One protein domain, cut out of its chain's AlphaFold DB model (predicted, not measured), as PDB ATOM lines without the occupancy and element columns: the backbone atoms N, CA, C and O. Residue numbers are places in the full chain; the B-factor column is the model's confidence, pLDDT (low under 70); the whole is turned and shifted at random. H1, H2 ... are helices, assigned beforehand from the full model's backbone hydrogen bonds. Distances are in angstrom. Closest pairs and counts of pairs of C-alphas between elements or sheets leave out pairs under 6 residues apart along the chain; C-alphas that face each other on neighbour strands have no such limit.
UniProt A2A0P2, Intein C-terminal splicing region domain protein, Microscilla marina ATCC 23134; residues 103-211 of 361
ATOM      1  N   ASP A 103     204.177 218.388 180.033       84.00
ATOM      2  CA  ASP A 103     204.802 219.267 181.025       84.00
ATOM      3  C   ASP A 103     205.396 218.450 182.178       84.00
ATOM      4  O   ASP A 103     206.502 218.722 182.638       84.00
ATOM      5  N   ARG A 104     204.692 217.393 182.610       83.00
ATOM      6  CA  ARG A 104     205.172 216.467 183.653       83.00
ATOM      7  C   ARG A 104     206.450 215.732 183.249       83.00
ATOM      8  O   ARG A 104     207.266 215.416 184.110       83.00
ATOM      9  N   PHE A 105     206.618 215.475 181.955       87.25
ATOM     10  CA  PHE A 105     207.768 214.779 181.379       87.25
ATOM     11  C   PHE A 105     208.622 215.698 180.486       87.25
ATOM     12  O   PHE A 105     209.296 215.210 179.578       87.25
ATOM     13  N   ALA A 106     208.616 217.014 180.743       86.38
ATOM     14  CA  ALA A 106     209.339 218.012 179.944       86.38
ATOM     15  C   ALA A 106     210.846 217.705 179.808       86.38
ATOM     16  O   ALA A 106     211.422 217.884 178.737       86.38
ATOM     17  N   ASP A 107     211.452 217.173 180.872       86.56
ATOM     18  CA  ASP A 107     212.879 216.832 180.929       86.56
ATOM     19  C   ASP A 107     213.173 215.369 180.535       86.56
ATOM     20  O   ASP A 107     214.311 214.906 180.635       86.56
ATOM     21  N   HIS A 108     212.163 214.598 180.117       91.00
ATOM     22  CA  HIS A 108     212.348 213.186 179.795       91.00
ATOM     23  C   HIS A 108     213.036 213.013 178.427       91.00
ATOM     24  O   HIS A 108     212.551 213.562 177.432       91.00
ATOM     25  N   PRO A 109     214.092 212.183 178.302       94.19
ATOM     26  CA  PRO A 109     214.858 212.046 177.056       94.19
ATOM     27  C   PRO A 109     214.008 211.600 175.856       94.19
ATOM     28  O   PRO A 109     214.255 212.005 174.723       94.19
ATOM     29  N   ASN A 110     212.964 210.804 176.100       95.44
ATOM     30  CA  ASN A 110     212.056 210.321 175.057       95.44
ATOM     31  C   ASN A 110     210.858 211.243 174.759       95.44
ATOM     32  O   ASN A 110     210.045 210.881 173.908       95.44
ATOM     33  N   LEU A 111     210.722 212.415 175.399       93.62
ATOM     34  CA  LEU A 111     209.564 213.309 175.220       93.62
ATOM     35  C   LEU A 111     209.261 213.586 173.741       93.62
ATOM     36  O   LEU A 111     208.124 213.427 173.297       93.62
ATOM     37  N   SER A 112     210.282 213.968 172.969       94.19
ATOM     38  CA  SER A 112     210.141 214.276 171.541       94.19
ATOM     39  C   SER A 112     209.641 213.073 170.743       94.19
ATOM     40  O   SER A 112     208.742 213.219 169.914       94.19
ATOM     41  N   ARG A 113     210.168 211.873 171.035       95.19
ATOM     42  CA  ARG A 113     209.752 210.622 170.390       95.19
ATOM     43  C   ARG A 113     208.293 210.320 170.709       95.19
ATOM     44  O   ARG A 113     207.499 210.210 169.782       95.19
ATOM     45  N   VAL A 114     207.917 210.304 171.990       95.94
ATOM     46  CA  VAL A 114     206.536 210.038 172.426       95.94
ATOM     47  C   VAL A 114     205.559 211.031 171.794       95.94
ATOM     48  O   VAL A 114     204.563 210.631 171.193       95.94
ATOM     49  N   LYS A 115     205.870 212.329 171.865       94.12
ATOM     50  CA  LYS A 115     205.027 213.393 171.310       94.12
ATOM     51  C   LYS A 115     204.865 213.252 169.796       94.12
ATOM     52  O   LYS A 115     203.748 213.382 169.299       94.12
ATOM     53  N   SER A 116     205.945 212.947 169.072       94.69
ATOM     54  CA  SER A 116     205.894 212.712 167.625       94.69
ATOM     55  C   SER A 116     205.070 211.474 167.257       94.69
ATOM     56  O   SER A 116     204.258 211.559 166.343       94.69
ATOM     57  N   THR A 117     205.193 210.370 168.004       95.00
ATOM     58  CA  THR A 117     204.418 209.141 167.775       95.00
ATOM     59  C   THR A 117     202.927 209.379 167.992       95.00
ATOM     60  O   THR A 117     202.122 209.057 167.121       95.00
ATOM     61  N   VAL A 118     202.554 210.005 169.114       94.12
ATOM     62  CA  VAL A 118     201.150 210.310 169.438       94.12
ATOM     63  C   VAL A 118     200.541 211.257 168.403       94.12
ATOM     64  O   VAL A 118     199.420 211.036 167.947       94.12
ATOM     65  N   LYS A 119     201.285 212.286 167.976       92.06
ATOM     66  CA  LYS A 119     200.845 213.184 166.898       92.06
ATOM     67  C   LYS A 119     200.756 212.475 165.547       92.06
ATOM     68  O   LYS A 119     199.826 212.739 164.792       92.06
ATOM     69  N   GLY A 120     201.666 211.545 165.275       92.81
ATOM     70  CA  GLY A 120     201.707 210.749 164.049       92.81
ATOM     71  C   GLY A 120     200.494 209.838 163.847       92.81
ATOM     72  O   GLY A 120     200.221 209.443 162.718       92.81
ATOM     73  N   TRP A 121     199.718 209.548 164.899       92.50
ATOM     74  CA  TRP A 121     198.454 208.816 164.766       92.50
ATOM     75  C   TRP A 121     197.389 209.582 163.976       92.50
ATOM     76  O   TRP A 121     196.459 208.954 163.475       92.50
ATOM     77  N   ASN A 122     197.510 210.913 163.863       91.94
ATOM     78  CA  ASN A 122     196.570 211.778 163.145       91.94
ATOM     79  C   ASN A 122     195.094 211.577 163.563       91.94
ATOM     80  O   ASN A 122     194.181 211.728 162.754       91.94
ATOM     81  N   ASP A 123     194.852 211.257 164.841       92.56
ATOM     82  CA  ASP A 123     193.518 211.024 165.400       92.56
ATOM     83  C   ASP A 123     193.355 211.750 166.746       92.56
ATOM     84  O   ASP A 123     193.922 211.371 167.775       92.56
ATOM     85  N   VAL A 124     192.519 212.792 166.745       89.88
ATOM     86  CA  VAL A 124     192.246 213.639 167.917       89.88
ATOM     87  C   VAL A 124     191.577 212.859 169.055       89.88
ATOM     88  O   VAL A 124     191.779 213.181 170.228       89.88
ATOM     89  N   LYS A 125     190.761 211.842 168.750       91.81
ATOM     90  CA  LYS A 125     190.112 211.022 169.785       91.81
ATOM     91  C   LYS A 125     191.135 210.127 170.472       91.81
ATOM     92  O   LYS A 125     191.077 209.994 171.694       91.81
ATOM     93  N   LEU A 126     192.067 209.555 169.710       92.12
ATOM     94  CA  LEU A 126     193.162 208.758 170.264       92.12
ATOM     95  C   LEU A 126     194.125 209.608 171.084       92.12
ATOM     96  O   LEU A 126     194.486 209.197 172.182       92.12
ATOM     97  N   GLU A 127     194.465 210.811 170.618       91.81
ATOM     98  CA  GLU A 127     195.288 211.744 171.391       91.81
ATOM     99  C   GLU A 127     194.621 212.085 172.733       91.81
ATOM    100  O   GLU A 127     195.241 211.956 173.786       91.81
ATOM    101  N   LYS A 128     193.328 212.434 172.733       89.75
ATOM    102  CA  LYS A 128     192.583 212.697 173.978       89.75
ATOM    103  C   LYS A 128     192.521 211.476 174.897       89.75
ATOM    104  O   LYS A 128     192.615 211.625 176.112       89.75
ATOM    105  N   ALA A 129     192.346 210.283 174.332       91.69
ATOM    106  CA  ALA A 129     192.346 209.042 175.097       91.69
ATOM    107  C   ALA A 129     193.714 208.770 175.737       91.69
ATOM    108  O   ALA A 129     193.759 208.391 176.903       91.69
ATOM    109  N   PHE A 130     194.807 209.016 175.013       94.12
ATOM    110  CA  PHE A 130     196.167 208.900 175.533       94.12
ATOM    111  C   PHE A 130     196.418 209.885 176.671       94.12
ATOM    112  O   PHE A 130     196.892 209.480 177.727       94.12
ATOM    113  N   LEU A 131     196.049 211.157 176.494       89.94
ATOM    114  CA  LEU A 131     196.204 212.173 177.539       89.94
ATOM    115  C   LEU A 131     195.453 211.778 178.813       89.94
ATOM    116  O   LEU A 131     196.038 211.789 179.886       89.94
ATOM    117  N   LYS A 132     194.199 211.334 178.677       88.56
ATOM    118  CA  LYS A 132     193.393 210.862 179.810       88.56
ATOM    119  C   LYS A 132     193.996 209.632 180.493       88.56
ATOM    120  O   LYS A 132     193.968 209.525 181.711       88.56
ATOM    121  N   ASP A 133     194.485 208.667 179.720       89.62
ATOM    122  CA  ASP A 133     195.046 207.436 180.282       89.62
ATOM    123  C   ASP A 133     196.398 207.703 180.972       89.62
ATOM    124  O   ASP A 133     196.696 207.092 181.993       89.62
ATOM    125  N   THR A 134     197.178 208.663 180.466       88.88
ATOM    126  CA  THR A 134     198.467 209.094 181.038       88.88
ATOM    127  C   THR A 134     198.340 210.133 182.153       88.88
ATOM    128  O   THR A 134     199.348 210.606 182.684       88.88
ATOM    129  N   ASP A 135     197.126 210.468 182.588       81.25
ATOM    130  CA  ASP A 135     196.923 211.104 183.895       81.25
ATOM    131  C   ASP A 135     197.418 210.185 185.028       81.25
ATOM    132  O   ASP A 135     197.907 210.672 186.048       81.25
ATOM    133  N   ASP A 136     197.417 208.861 184.812       79.69
ATOM    134  CA  ASP A 136     198.153 207.916 185.652       79.69
ATOM    135  C   ASP A 136     199.669 208.042 185.416       79.69
ATOM    136  O   ASP A 136     200.194 207.696 184.353       79.69
ATOM    137  N   ASN A 137     200.387 208.516 186.438       76.25
ATOM    138  CA  ASN A 137     201.837 208.698 186.393       76.25
ATOM    139  C   ASN A 137     202.615 207.390 186.174       76.25
ATOM    140  O   ASN A 137     203.714 207.450 185.624       76.25
ATOM    141  N   ASN A 138     202.091 206.232 186.588       83.94
ATOM    142  CA  ASN A 138     202.789 204.957 186.405       83.94
ATOM    143  C   ASN A 138     202.777 204.548 184.932       83.94
ATOM    144  O   ASN A 138     203.838 204.319 184.354       83.94
ATOM    145  N   LEU A 139     201.595 204.558 184.306       87.56
ATOM    146  CA  LEU A 139     201.456 204.265 182.880       87.56
ATOM    147  C   LEU A 139     202.216 205.287 182.028       87.56
ATOM    148  O   LEU A 139     202.907 204.918 181.079       87.56
ATOM    149  N   ALA A 140     202.110 206.576 182.367       89.06
ATOM    150  CA  ALA A 140     202.852 207.623 181.674       89.06
ATOM    151  C   ALA A 140     204.361 207.360 181.735       89.06
ATOM    152  O   ALA A 140     205.027 207.382 180.706       89.06
ATOM    153  N   LYS A 141     204.890 207.041 182.920       88.88
ATOM    154  CA  LYS A 141     206.309 206.731 183.079       88.88
ATOM    155  C   LYS A 141     206.731 205.541 182.221       88.88
ATOM    156  O   LYS A 141     207.712 205.651 181.501       88.88
ATOM    157  N   GLU A 142     205.973 204.448 182.228       91.31
ATOM    158  CA  GLU A 142     206.284 203.255 181.429       91.31
ATOM    159  C   GLU A 142     206.320 203.543 179.922       91.31
ATOM    160  O   GLU A 142     207.258 203.139 179.237       91.31
ATOM    161  N   LEU A 143     205.337 204.286 179.401       93.75
ATOM    162  CA  LEU A 143     205.268 204.648 177.980       93.75
ATOM    163  C   LEU A 143     206.385 205.615 177.556       93.75
ATOM    164  O   LEU A 143     206.800 205.612 176.397       93.75
ATOM    165  N   PHE A 144     206.872 206.451 178.477       93.75
ATOM    166  CA  PHE A 144     208.002 207.348 178.230       93.75
ATOM    167  C   PHE A 144     209.346 206.621 178.346       93.75
ATOM    168  O   PHE A 144     210.217 206.831 177.497       93.75
ATOM    169  N   ASP A 145     209.511 205.743 179.337       92.88
ATOM    170  CA  ASP A 145     210.701 204.907 179.516       92.88
ATOM    171  C   ASP A 145     210.861 203.929 178.332       92.88
ATOM    172  O   ASP A 145     211.977 203.710 177.857       92.88
ATOM    173  N   GLN A 146     209.750 203.399 177.798       92.06
ATOM    174  CA  GLN A 146     209.716 202.449 176.677       92.06
ATOM    175  C   GLN A 146     208.774 202.912 175.545       92.06
ATOM    176  O   GLN A 146     207.654 202.411 175.416       92.06
ATOM    177  N   PRO A 147     209.218 203.818 174.652       91.69
ATOM    178  CA  PRO A 147     208.364 204.369 173.595       91.69
ATOM    179  C   PRO A 147     207.842 203.347 172.576       91.69
ATOM    180  O   PRO A 147     206.872 203.635 171.880       91.69
ATOM    181  N   ASP A 148     208.443 202.156 172.483       87.06
ATOM    182  CA  ASP A 148     207.947 201.067 171.623       87.06
ATOM    183  C   ASP A 148     206.560 200.569 172.077       87.06
ATOM    184  O   ASP A 148     205.750 200.118 171.266       87.06
ATOM    185  N   LEU A 149     206.224 200.752 173.360       91.69
ATOM    186  CA  LEU A 149     204.898 200.445 173.898       91.69
ATOM    187  C   LEU A 149     203.795 201.348 173.326       91.69
ATOM    188  O   LEU A 149     202.621 200.997 173.421       91.69
ATOM    189  N   LEU A 150     204.129 202.483 172.702       92.62
ATOM    190  CA  LEU A 150     203.138 203.382 172.099       92.62
ATOM    191  C   LEU A 150     202.430 202.745 170.904       92.62
ATOM    192  O   LEU A 150     201.222 202.927 170.741       92.62
ATOM    193  N   ASP A 151     203.149 201.956 170.105       87.62
ATOM    194  CA  ASP A 151     202.549 201.210 168.998       87.62
ATOM    195  C   ASP A 151     201.565 200.168 169.530       87.62
ATOM    196  O   ASP A 151     200.473 199.982 168.989       87.62
ATOM    197  N   VAL A 152     201.919 199.526 170.643       88.38
ATOM    198  CA  VAL A 152     201.065 198.549 171.321       88.38
ATOM    199  C   VAL A 152     199.827 199.200 171.909       88.38
ATOM    200  O   VAL A 152     198.711 198.716 171.701       88.38
ATOM    201  N   TRP A 153     200.005 200.326 172.595       93.44
ATOM    202  CA  TRP A 153     198.912 201.127 173.123       93.44
ATOM    203  C   TRP A 153     197.943 201.524 172.001       93.44
ATOM    204  O   TRP A 153     196.728 201.367 172.143       93.44
ATOM    205  N   HIS A 154     198.473 201.947 170.849       90.81
ATOM    206  CA  HIS A 154     197.683 202.306 169.673       90.81
ATOM    207  C   HIS A 154     196.909 201.108 169.098       90.81
ATOM    208  O   HIS A 154     195.715 201.224 168.807       90.81
ATOM    209  N   ILE A 155     197.533 199.929 168.992       85.88
ATOM    210  CA  ILE A 155     196.864 198.683 168.568       85.88
ATOM    211  C   ILE A 155     195.713 198.328 169.516       85.88
ATOM    212  O   ILE A 155     194.634 197.919 169.078       85.88
ATOM    213  N   LEU A 156     195.924 198.519 170.817       88.00
ATOM    214  CA  LEU A 156     194.948 198.249 171.868       88.00
ATOM    215  C   LEU A 156     193.982 199.413 172.107       88.00
ATOM    216  O   LEU A 156     193.159 199.341 173.016       88.00
ATOM    217  N   SER A 157     194.019 200.465 171.286       88.25
ATOM    218  CA  SER A 157     193.235 201.686 171.493       88.25
ATOM    219  C   SER A 157     191.727 201.450 171.586       88.25
ATOM    220  O   SER A 157     191.037 202.196 172.274       88.25
ATOM    221  N   LYS A 158     191.191 200.388 170.978       85.62
ATOM    222  CA  LYS A 158     189.772 200.013 171.111       85.62
ATOM    223  C   LYS A 158     189.409 199.472 172.498       85.62
ATOM    224  O   LYS A 158     188.228 199.435 172.833       85.62
ATOM    225  N   PHE A 159     190.401 199.075 173.296       87.69
ATOM    226  CA  PHE A 159     190.218 198.352 174.544       87.69
ATOM    227  C   PHE A 159     190.710 199.148 175.752       87.69
ATOM    228  O   PHE A 159     191.834 198.973 176.228       87.69
ATOM    229  N   SER A 160     189.860 200.044 176.257       85.38
ATOM    230  CA  SER A 160     190.251 201.034 177.270       85.38
ATOM    231  C   SER A 160     190.872 200.424 178.530       85.38
ATOM    232  O   SER A 160     191.857 200.951 179.030       85.38
ATOM    233  N   ASN A 161     190.363 199.293 179.025       85.19
ATOM    234  CA  ASN A 161     190.919 198.655 180.221       85.19
ATOM    235  C   ASN A 161     192.149 197.784 179.944       85.19
ATOM    236  O   ASN A 161     192.761 197.315 180.896       85.19
ATOM    237  N   VAL A 162     192.457 197.494 178.680       84.88
ATOM    238  CA  VAL A 162     193.590 196.640 178.289       84.88
ATOM    239  C   VAL A 162     194.803 197.497 177.962       84.88
ATOM    240  O   VAL A 162     195.893 197.206 178.430       84.88
ATOM    241  N   ARG A 163     194.611 198.598 177.226       89.81
ATOM    242  CA  ARG A 163     195.696 199.518 176.841       89.81
ATOM    243  C   ARG A 163     196.317 200.291 178.013       89.81
ATOM    244  O   ARG A 163     197.335 200.938 177.827       89.81
ATOM    245  N   LYS A 164     195.694 200.249 179.195       88.88
ATOM    246  CA  LYS A 164     196.189 200.877 180.432       88.88
ATOM    247  C   LYS A 164     196.978 199.930 181.338       88.88
ATOM    248  O   LYS A 164     197.480 200.358 182.366       88.88
ATOM    249  N   ASP A 165     197.013 198.645 181.010       86.38
ATOM    250  CA  ASP A 165     197.602 197.616 181.857       86.38
ATOM    251  C   ASP A 165     198.970 197.225 181.291       86.38
ATOM    252  O   ASP A 165     199.074 196.719 180.167       86.38
ATOM    253  N   ASN A 166     200.019 197.482 182.071       83.69
ATOM    254  CA  ASN A 166     201.396 197.268 181.643       83.69
ATOM    255  C   ASN A 166     201.704 195.806 181.301       83.69
ATOM    256  O   ASN A 166     202.480 195.532 180.388       83.69
ATOM    257  N   ASP A 167     201.077 194.850 181.991       81.56
ATOM    258  CA  ASP A 167     201.294 193.429 181.717       81.56
ATOM    259  C   ASP A 167     200.830 193.085 180.295       81.56
ATOM    260  O   ASP A 167     201.529 192.394 179.552       81.56
ATOM    261  N   TYR A 168     199.690 193.635 179.861       82.25
ATOM    262  CA  TYR A 168     199.216 193.454 178.489       82.25
ATOM    263  C   TYR A 168     200.063 194.213 177.467       82.25
ATOM    264  O   TYR A 168     200.360 193.650 176.411       82.25
ATOM    265  N   LEU A 169     200.476 195.450 177.770       86.12
ATOM    266  CA  LEU A 169     201.356 196.229 176.894       86.12
ATOM    267  C   LEU A 169     202.684 195.506 176.664       86.12
ATOM    268  O   LEU A 169     203.069 195.267 175.522       86.12
ATOM    269  N   THR A 170     203.343 195.081 177.740       82.00
ATOM    270  CA  THR A 170     204.638 194.399 177.686       82.00
ATOM    271  C   THR A 170     204.531 193.054 176.977       82.00
ATOM    272  O   THR A 170     205.366 192.746 176.127       82.00
ATOM    273  N   LYS A 171     203.475 192.269 177.242       77.56
ATOM    274  CA  LYS A 171     203.243 191.002 176.533       77.56
ATOM    275  C   LYS A 171     203.090 191.223 175.041       77.56
ATOM    276  O   LYS A 171     203.815 190.612 174.268       77.56
ATOM    277  N   VAL A 172     202.180 192.099 174.616       79.06
ATOM    278  CA  VAL A 172     201.959 192.341 173.184       79.06
ATOM    279  C   VAL A 172     203.212 192.942 172.532       79.06
ATOM    280  O   VAL A 172     203.545 192.557 171.410       79.06
ATOM    281  N   ASN A 173     203.944 193.814 173.234       81.31
ATOM    282  CA  ASN A 173     205.203 194.374 172.746       81.31
ATOM    283  C   ASN A 173     206.267 193.305 172.532       81.31
ATOM    284  O   ASN A 173     206.900 193.287 171.481       81.31
ATOM    285  N   PHE A 174     206.419 192.380 173.483       75.06
ATOM    286  CA  PHE A 174     207.326 191.247 173.344       75.06
ATOM    287  C   PHE A 174     207.064 190.517 172.021       75.06
ATOM    288  O   PHE A 174     207.973 190.418 171.202       75.06
ATOM    289  N   PHE A 175     205.820 190.125 171.730       67.50
ATOM    290  CA  PHE A 175     205.509 189.461 170.457       67.50
ATOM    291  C   PHE A 175     205.825 190.326 169.244       67.50
ATOM    292  O   PHE A 175     206.443 189.851 168.298       67.50
ATOM    293  N   LEU A 176     205.437 191.600 169.259       71.88
ATOM    294  CA  LEU A 176     205.714 192.491 168.134       71.88
ATOM    295  C   LEU A 176     207.223 192.688 167.911       71.88
ATOM    296  O   LEU A 176     207.644 192.797 166.758       71.88
ATOM    297  N   SER A 177     208.027 192.667 168.977       69.31
ATOM    298  CA  SER A 177     209.489 192.782 168.926       69.31
ATOM    299  C   SER A 177     210.183 191.523 168.400       69.31
ATOM    300  O   SER A 177     211.101 191.641 167.595       69.31
ATOM    301  N   GLN A 178     209.698 190.323 168.750       60.47
ATOM    302  CA  GLN A 178     210.222 189.061 168.203       60.47
ATOM    303  C   GLN A 178     209.953 188.930 166.697       60.47
ATOM    304  O   GLN A 178     210.587 188.156 166.001       60.47
ATOM    305  N   THR A 179     208.997 189.700 166.182       55.88
ATOM    306  CA  THR A 179     208.503 189.592 164.799       55.88
ATOM    307  C   THR A 179     209.038 190.710 163.916       55.88
ATOM    308  O   THR A 179     208.409 191.107 162.933       55.88
ATOM    309  N   SER A 180     210.155 191.314 164.332       47.22
ATOM    310  CA  SER A 180     210.603 192.614 163.841       47.22
ATOM    311  C   SER A 180     210.909 192.653 162.339       47.22
ATOM    312  O   SER A 180     210.790 193.734 161.756       47.22
ATOM    313  N   THR A 181     211.140 191.507 161.698       49.31
ATOM    314  CA  THR A 181     211.416 191.378 160.259       49.31
ATOM    315  C   THR A 181     210.191 191.110 159.382       49.31
ATOM    316  O   THR A 181     210.188 191.533 158.224       49.31
ATOM    317  N   ASP A 182     209.111 190.504 159.898       54.38
ATOM    318  CA  ASP A 182     207.913 190.199 159.099       54.38
ATOM    319  C   ASP A 182     206.706 191.084 159.469       54.38
ATOM    320  O   ASP A 182     205.908 190.812 160.375       54.38
ATOM    321  N   SER A 183     206.516 192.147 158.680       59.81
ATOM    322  CA  SER A 183     205.369 193.065 158.774       59.81
ATOM    323  C   SER A 183     203.997 192.369 158.692       59.81
ATOM    324  O   SER A 183     202.999 192.892 159.201       59.81
ATOM    325  N   ARG A 184     203.934 191.171 158.104       57.66
ATOM    326  CA  ARG A 184     202.713 190.380 157.911       57.66
ATOM    327  C   ARG A 184     202.342 189.626 159.190       57.66
ATOM    328  O   ARG A 184     201.164 189.562 159.531       57.66
ATOM    329  N   PHE A 185     203.320 189.164 159.971       55.53
ATOM    330  CA  PHE A 185     203.046 188.586 161.290       55.53
ATOM    331  C   PHE A 185     202.602 189.656 162.296       55.53
ATOM    332  O   PHE A 185     201.626 189.463 163.024       55.53
ATOM    333  N   LYS A 186     203.214 190.849 162.261       65.00
ATOM    334  CA  LYS A 186     202.706 192.010 163.016       65.00
ATOM    335  C   LYS A 186     201.242 192.298 162.675       65.00
ATOM    336  O   LYS A 186     200.439 192.569 163.568       65.00
ATOM    337  N   ARG A 187     200.865 192.205 161.393       66.56
ATOM    338  CA  ARG A 187     199.467 192.319 160.946       66.56
ATOM    339  C   ARG A 187     198.584 191.192 161.497       66.56
ATOM    340  O   ARG A 187     197.488 191.489 161.952       66.56
ATOM    341  N   TYR A 188     199.053 189.946 161.541       65.56
ATOM    342  CA  TYR A 188     198.317 188.830 162.150       65.56
ATOM    343  C   TYR A 188     198.025 189.048 163.641       65.56
ATOM    344  O   TYR A 188     196.878 188.919 164.069       65.56
ATOM    345  N   ILE A 189     199.028 189.451 164.428       68.06
ATOM    346  CA  ILE A 189     198.838 189.764 165.853       68.06
ATOM    347  C   ILE A 189     197.854 190.928 166.021       68.06
ATOM    348  O   ILE A 189     196.928 190.846 166.833       68.06
ATOM    349  N   LYS A 190     197.979 191.976 165.193       72.75
ATOM    350  CA  LYS A 190     197.000 193.072 165.142       72.75
ATOM    351  C   LYS A 190     195.593 192.554 164.848       72.75
ATOM    352  O   LYS A 190     194.649 192.969 165.513       72.75
ATOM    353  N   GLU A 191     195.421 191.641 163.900       70.44
ATOM    354  CA  GLU A 191     194.114 191.063 163.577       70.44
ATOM    355  C   GLU A 191     193.519 190.217 164.697       70.44
ATOM    356  O   GLU A 191     192.333 190.350 164.991       70.44
ATOM    357  N   ILE A 192     194.317 189.360 165.337       67.62
ATOM    358  CA  ILE A 192     193.871 188.566 166.489       67.62
ATOM    359  C   ILE A 192     193.310 189.493 167.569       67.62
ATOM    360  O   ILE A 192     192.190 189.301 168.044       67.62
ATOM    361  N   ILE A 193     194.068 190.535 167.905       69.00
ATOM    362  CA  ILE A 193     193.702 191.502 168.936       69.00
ATOM    363  C   ILE A 193     192.449 192.290 168.517       69.00
ATOM    364  O   ILE A 193     191.491 192.395 169.282       69.00
ATOM    365  N   THR A 194     192.412 192.796 167.283       68.94
ATOM    366  CA  THR A 194     191.329 193.667 166.786       68.94
ATOM    367  C   THR A 194     190.022 192.946 166.459       68.94
ATOM    368  O   THR A 194     188.982 193.604 166.434       68.94
ATOM    369  N   LYS A 195     190.027 191.619 166.275       69.88
ATOM    370  CA  LYS A 195     188.805 190.798 166.136       69.88
ATOM    371  C   LYS A 195     187.988 190.712 167.431       69.88
ATOM    372  O   LYS A 195     186.831 190.291 167.406       69.88
ATOM    373  N   SER A 196     188.551 191.116 168.570       74.12
ATOM    374  CA  SER A 196     187.827 191.129 169.841       74.12
ATOM    375  C   SER A 196     186.756 192.222 169.869       74.12
ATOM    376  O   SER A 196     187.025 193.387 169.597       74.12
ATOM    377  N   THR A 197     185.527 191.862 170.250       73.81
ATOM    378  CA  THR A 197     184.391 192.806 170.245       73.81
ATOM    379  C   THR A 197     184.314 193.694 171.489       73.81
ATOM    380  O   THR A 197     183.534 194.638 171.504       73.81
ATOM    381  N   ASN A 198     185.035 193.359 172.568       79.75
ATOM    382  CA  ASN A 198     185.046 194.117 173.825       79.75
ATOM    383  C   ASN A 198     186.273 193.780 174.696       79.75
ATOM    384  O   ASN A 198     186.957 192.785 174.449       79.75
ATOM    385  N   ASP A 199     186.488 194.573 175.752       82.69
ATOM    386  CA  ASP A 199     187.598 194.427 176.707       82.69
ATOM    387  C   ASP A 199     187.675 193.040 177.345       82.69
ATOM    388  O   ASP A 199     188.760 192.489 177.470       82.69
ATOM    389  N   SER A 200     186.546 192.451 177.747       81.31
ATOM    390  CA  SER A 200     186.539 191.135 178.404       81.31
ATOM    391  C   SER A 200     187.050 190.038 177.466       81.31
ATOM    392  O   SER A 200     187.900 189.227 177.842       81.31
ATOM    393  N   LYS A 201     186.600 190.058 176.205       77.94
ATOM    394  CA  LYS A 201     187.084 189.138 175.172       77.94
ATOM    395  C   LYS A 201     188.545 189.402 174.825       77.94
ATOM    396  O   LYS A 201     189.293 188.437 174.743       77.94
ATOM    397  N   ALA A 202     188.960 190.664 174.702       76.81
ATOM    398  CA  ALA A 202     190.355 191.022 174.447       76.81
ATOM    399  C   ALA A 202     191.280 190.559 175.585       76.81
ATOM    400  O   ALA A 202     192.302 189.934 175.324       76.81
ATOM    401  N   LYS A 203     190.883 190.759 176.850       79.06
ATOM    402  CA  LYS A 203     191.605 190.243 178.026       79.06
ATOM    403  C   LYS A 203     191.708 188.728 178.000       79.06
ATOM    404  O   LYS A 203     192.791 188.193 178.190       79.06
ATOM    405  N   LYS A 204     190.596 188.024 177.759       77.00
ATOM    406  CA  LYS A 204     190.586 186.555 177.689       77.00
ATOM    407  C   LYS A 204     191.473 186.046 176.553       77.00
ATOM    408  O   LYS A 204     192.221 185.099 176.756       77.00
ATOM    409  N   LEU A 205     191.404 186.686 175.391       73.25
ATOM    410  CA  LEU A 205     192.219 186.381 174.225       73.25
ATOM    411  C   LEU A 205     193.702 186.586 174.533       73.25
ATOM    412  O   LEU A 205     194.456 185.636 174.430       73.25
ATOM    413  N   ILE A 206     194.111 187.765 175.004       71.50
ATOM    414  CA  ILE A 206     195.507 188.034 175.374       71.50
ATOM    415  C   ILE A 206     195.969 187.069 176.475       71.50
ATOM    416  O   ILE A 206     197.034 186.477 176.378       71.50
ATOM    417  N   LYS A 207     195.151 186.828 177.500       71.75
ATOM    418  CA  LYS A 207     195.507 185.928 178.602       71.75
ATOM    419  C   LYS A 207     195.637 184.461 178.179       71.75
ATOM    420  O   LYS A 207     196.396 183.738 178.815       71.75
ATOM    421  N   ASN A 208     194.899 184.019 177.160       66.31
ATOM    422  CA  ASN A 208     194.903 182.628 176.700       66.31
ATOM    423  C   ASN A 208     195.863 182.394 175.524       66.31
ATOM    424  O   ASN A 208     196.550 181.385 175.500       66.31
ATOM    425  N   GLU A 209     195.908 183.315 174.564       63.66
ATOM    426  CA  GLU A 209     196.722 183.248 173.342       63.66
ATOM    427  C   GLU A 209     198.131 183.814 173.557       63.66
ATOM    428  O   GLU A 209     199.064 183.397 172.892       63.66
ATOM    429  N   LEU A 210     198.322 184.746 174.493       64.19
ATOM    430  CA  LEU A 210     199.639 185.303 174.832       64.19
ATOM    431  C   LEU A 210     200.112 184.815 176.210       64.19
ATOM    432  O   LEU A 210     200.918 185.465 176.879       64.19
ATOM    433  N   LYS A 211     199.592 183.667 176.663       60.97
ATOM    434  CA  LYS A 211     200.036 183.028 177.901       60.97
ATOM    435  C   LYS A 211     201.467 182.531 177.714       60.97
ATOM    436  O   LYS A 211     201.679 181.601 176.948       60.97
TER     437      LYS A 211
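This is residues 103 to 211 of the 361 residues of the protein "Intein C-terminal splicing region domain protein" of Microscilla marina ATCC 23134 (UniProt A2A0P2). A short helix, H4, sits in the middle between two groups of three helices, H1 to H3 towards one end of the longest axis and H5 to H7 towards the other. Neighbouring helices mostly cross. The printed part has 109 residues with seven named helices, H1 to H7 in chain order, and no named strand; the class is all helix. It is compact, with a radius of gyration of the C-alphas of 13.7 A and spans of 38 by 30 by 25 A.

Find C-alpha 111 at (209.564, 213.309, 175.220), where H1, residues 111 to 120, begins. Next come H2, residues 124 to 133, H3, residues 137 to 145, and H4, residues 149 to 155. From C-alpha 166 at (201.396, 197.268, 181.643), H5 runs 18.1 A to residue 178. H6, residues 183 to 194, measures 16.2 A, and H7, residues 199 to 209, ends at (196.722, 183.248, 173.342).

Look first at Val 118 and Glu 127, the closest C-alphas of the hairpin H1 and H2, 6.3 A apart; the helices only just touch, with 3 pairs of C-alphas within 8 A. H4 touches H5 about perpendicular, at 88 degrees, through residues 169 to 173 of H5 alone; the closest C-alphas, of Val 152 and Leu 169, are 6.0 A apart. H1 and H7 are apart. In each helix every O i to N i+4 pair is within hydrogen-bond range.

The C-alphas farthest apart, of Asp 107 and Asn 208, are 38.9 A apart. The printed part has no cut, and no link is long. Confidence is under 70 at residue 175 and residues 177 to 189, 192 to 195 and 208 to 211.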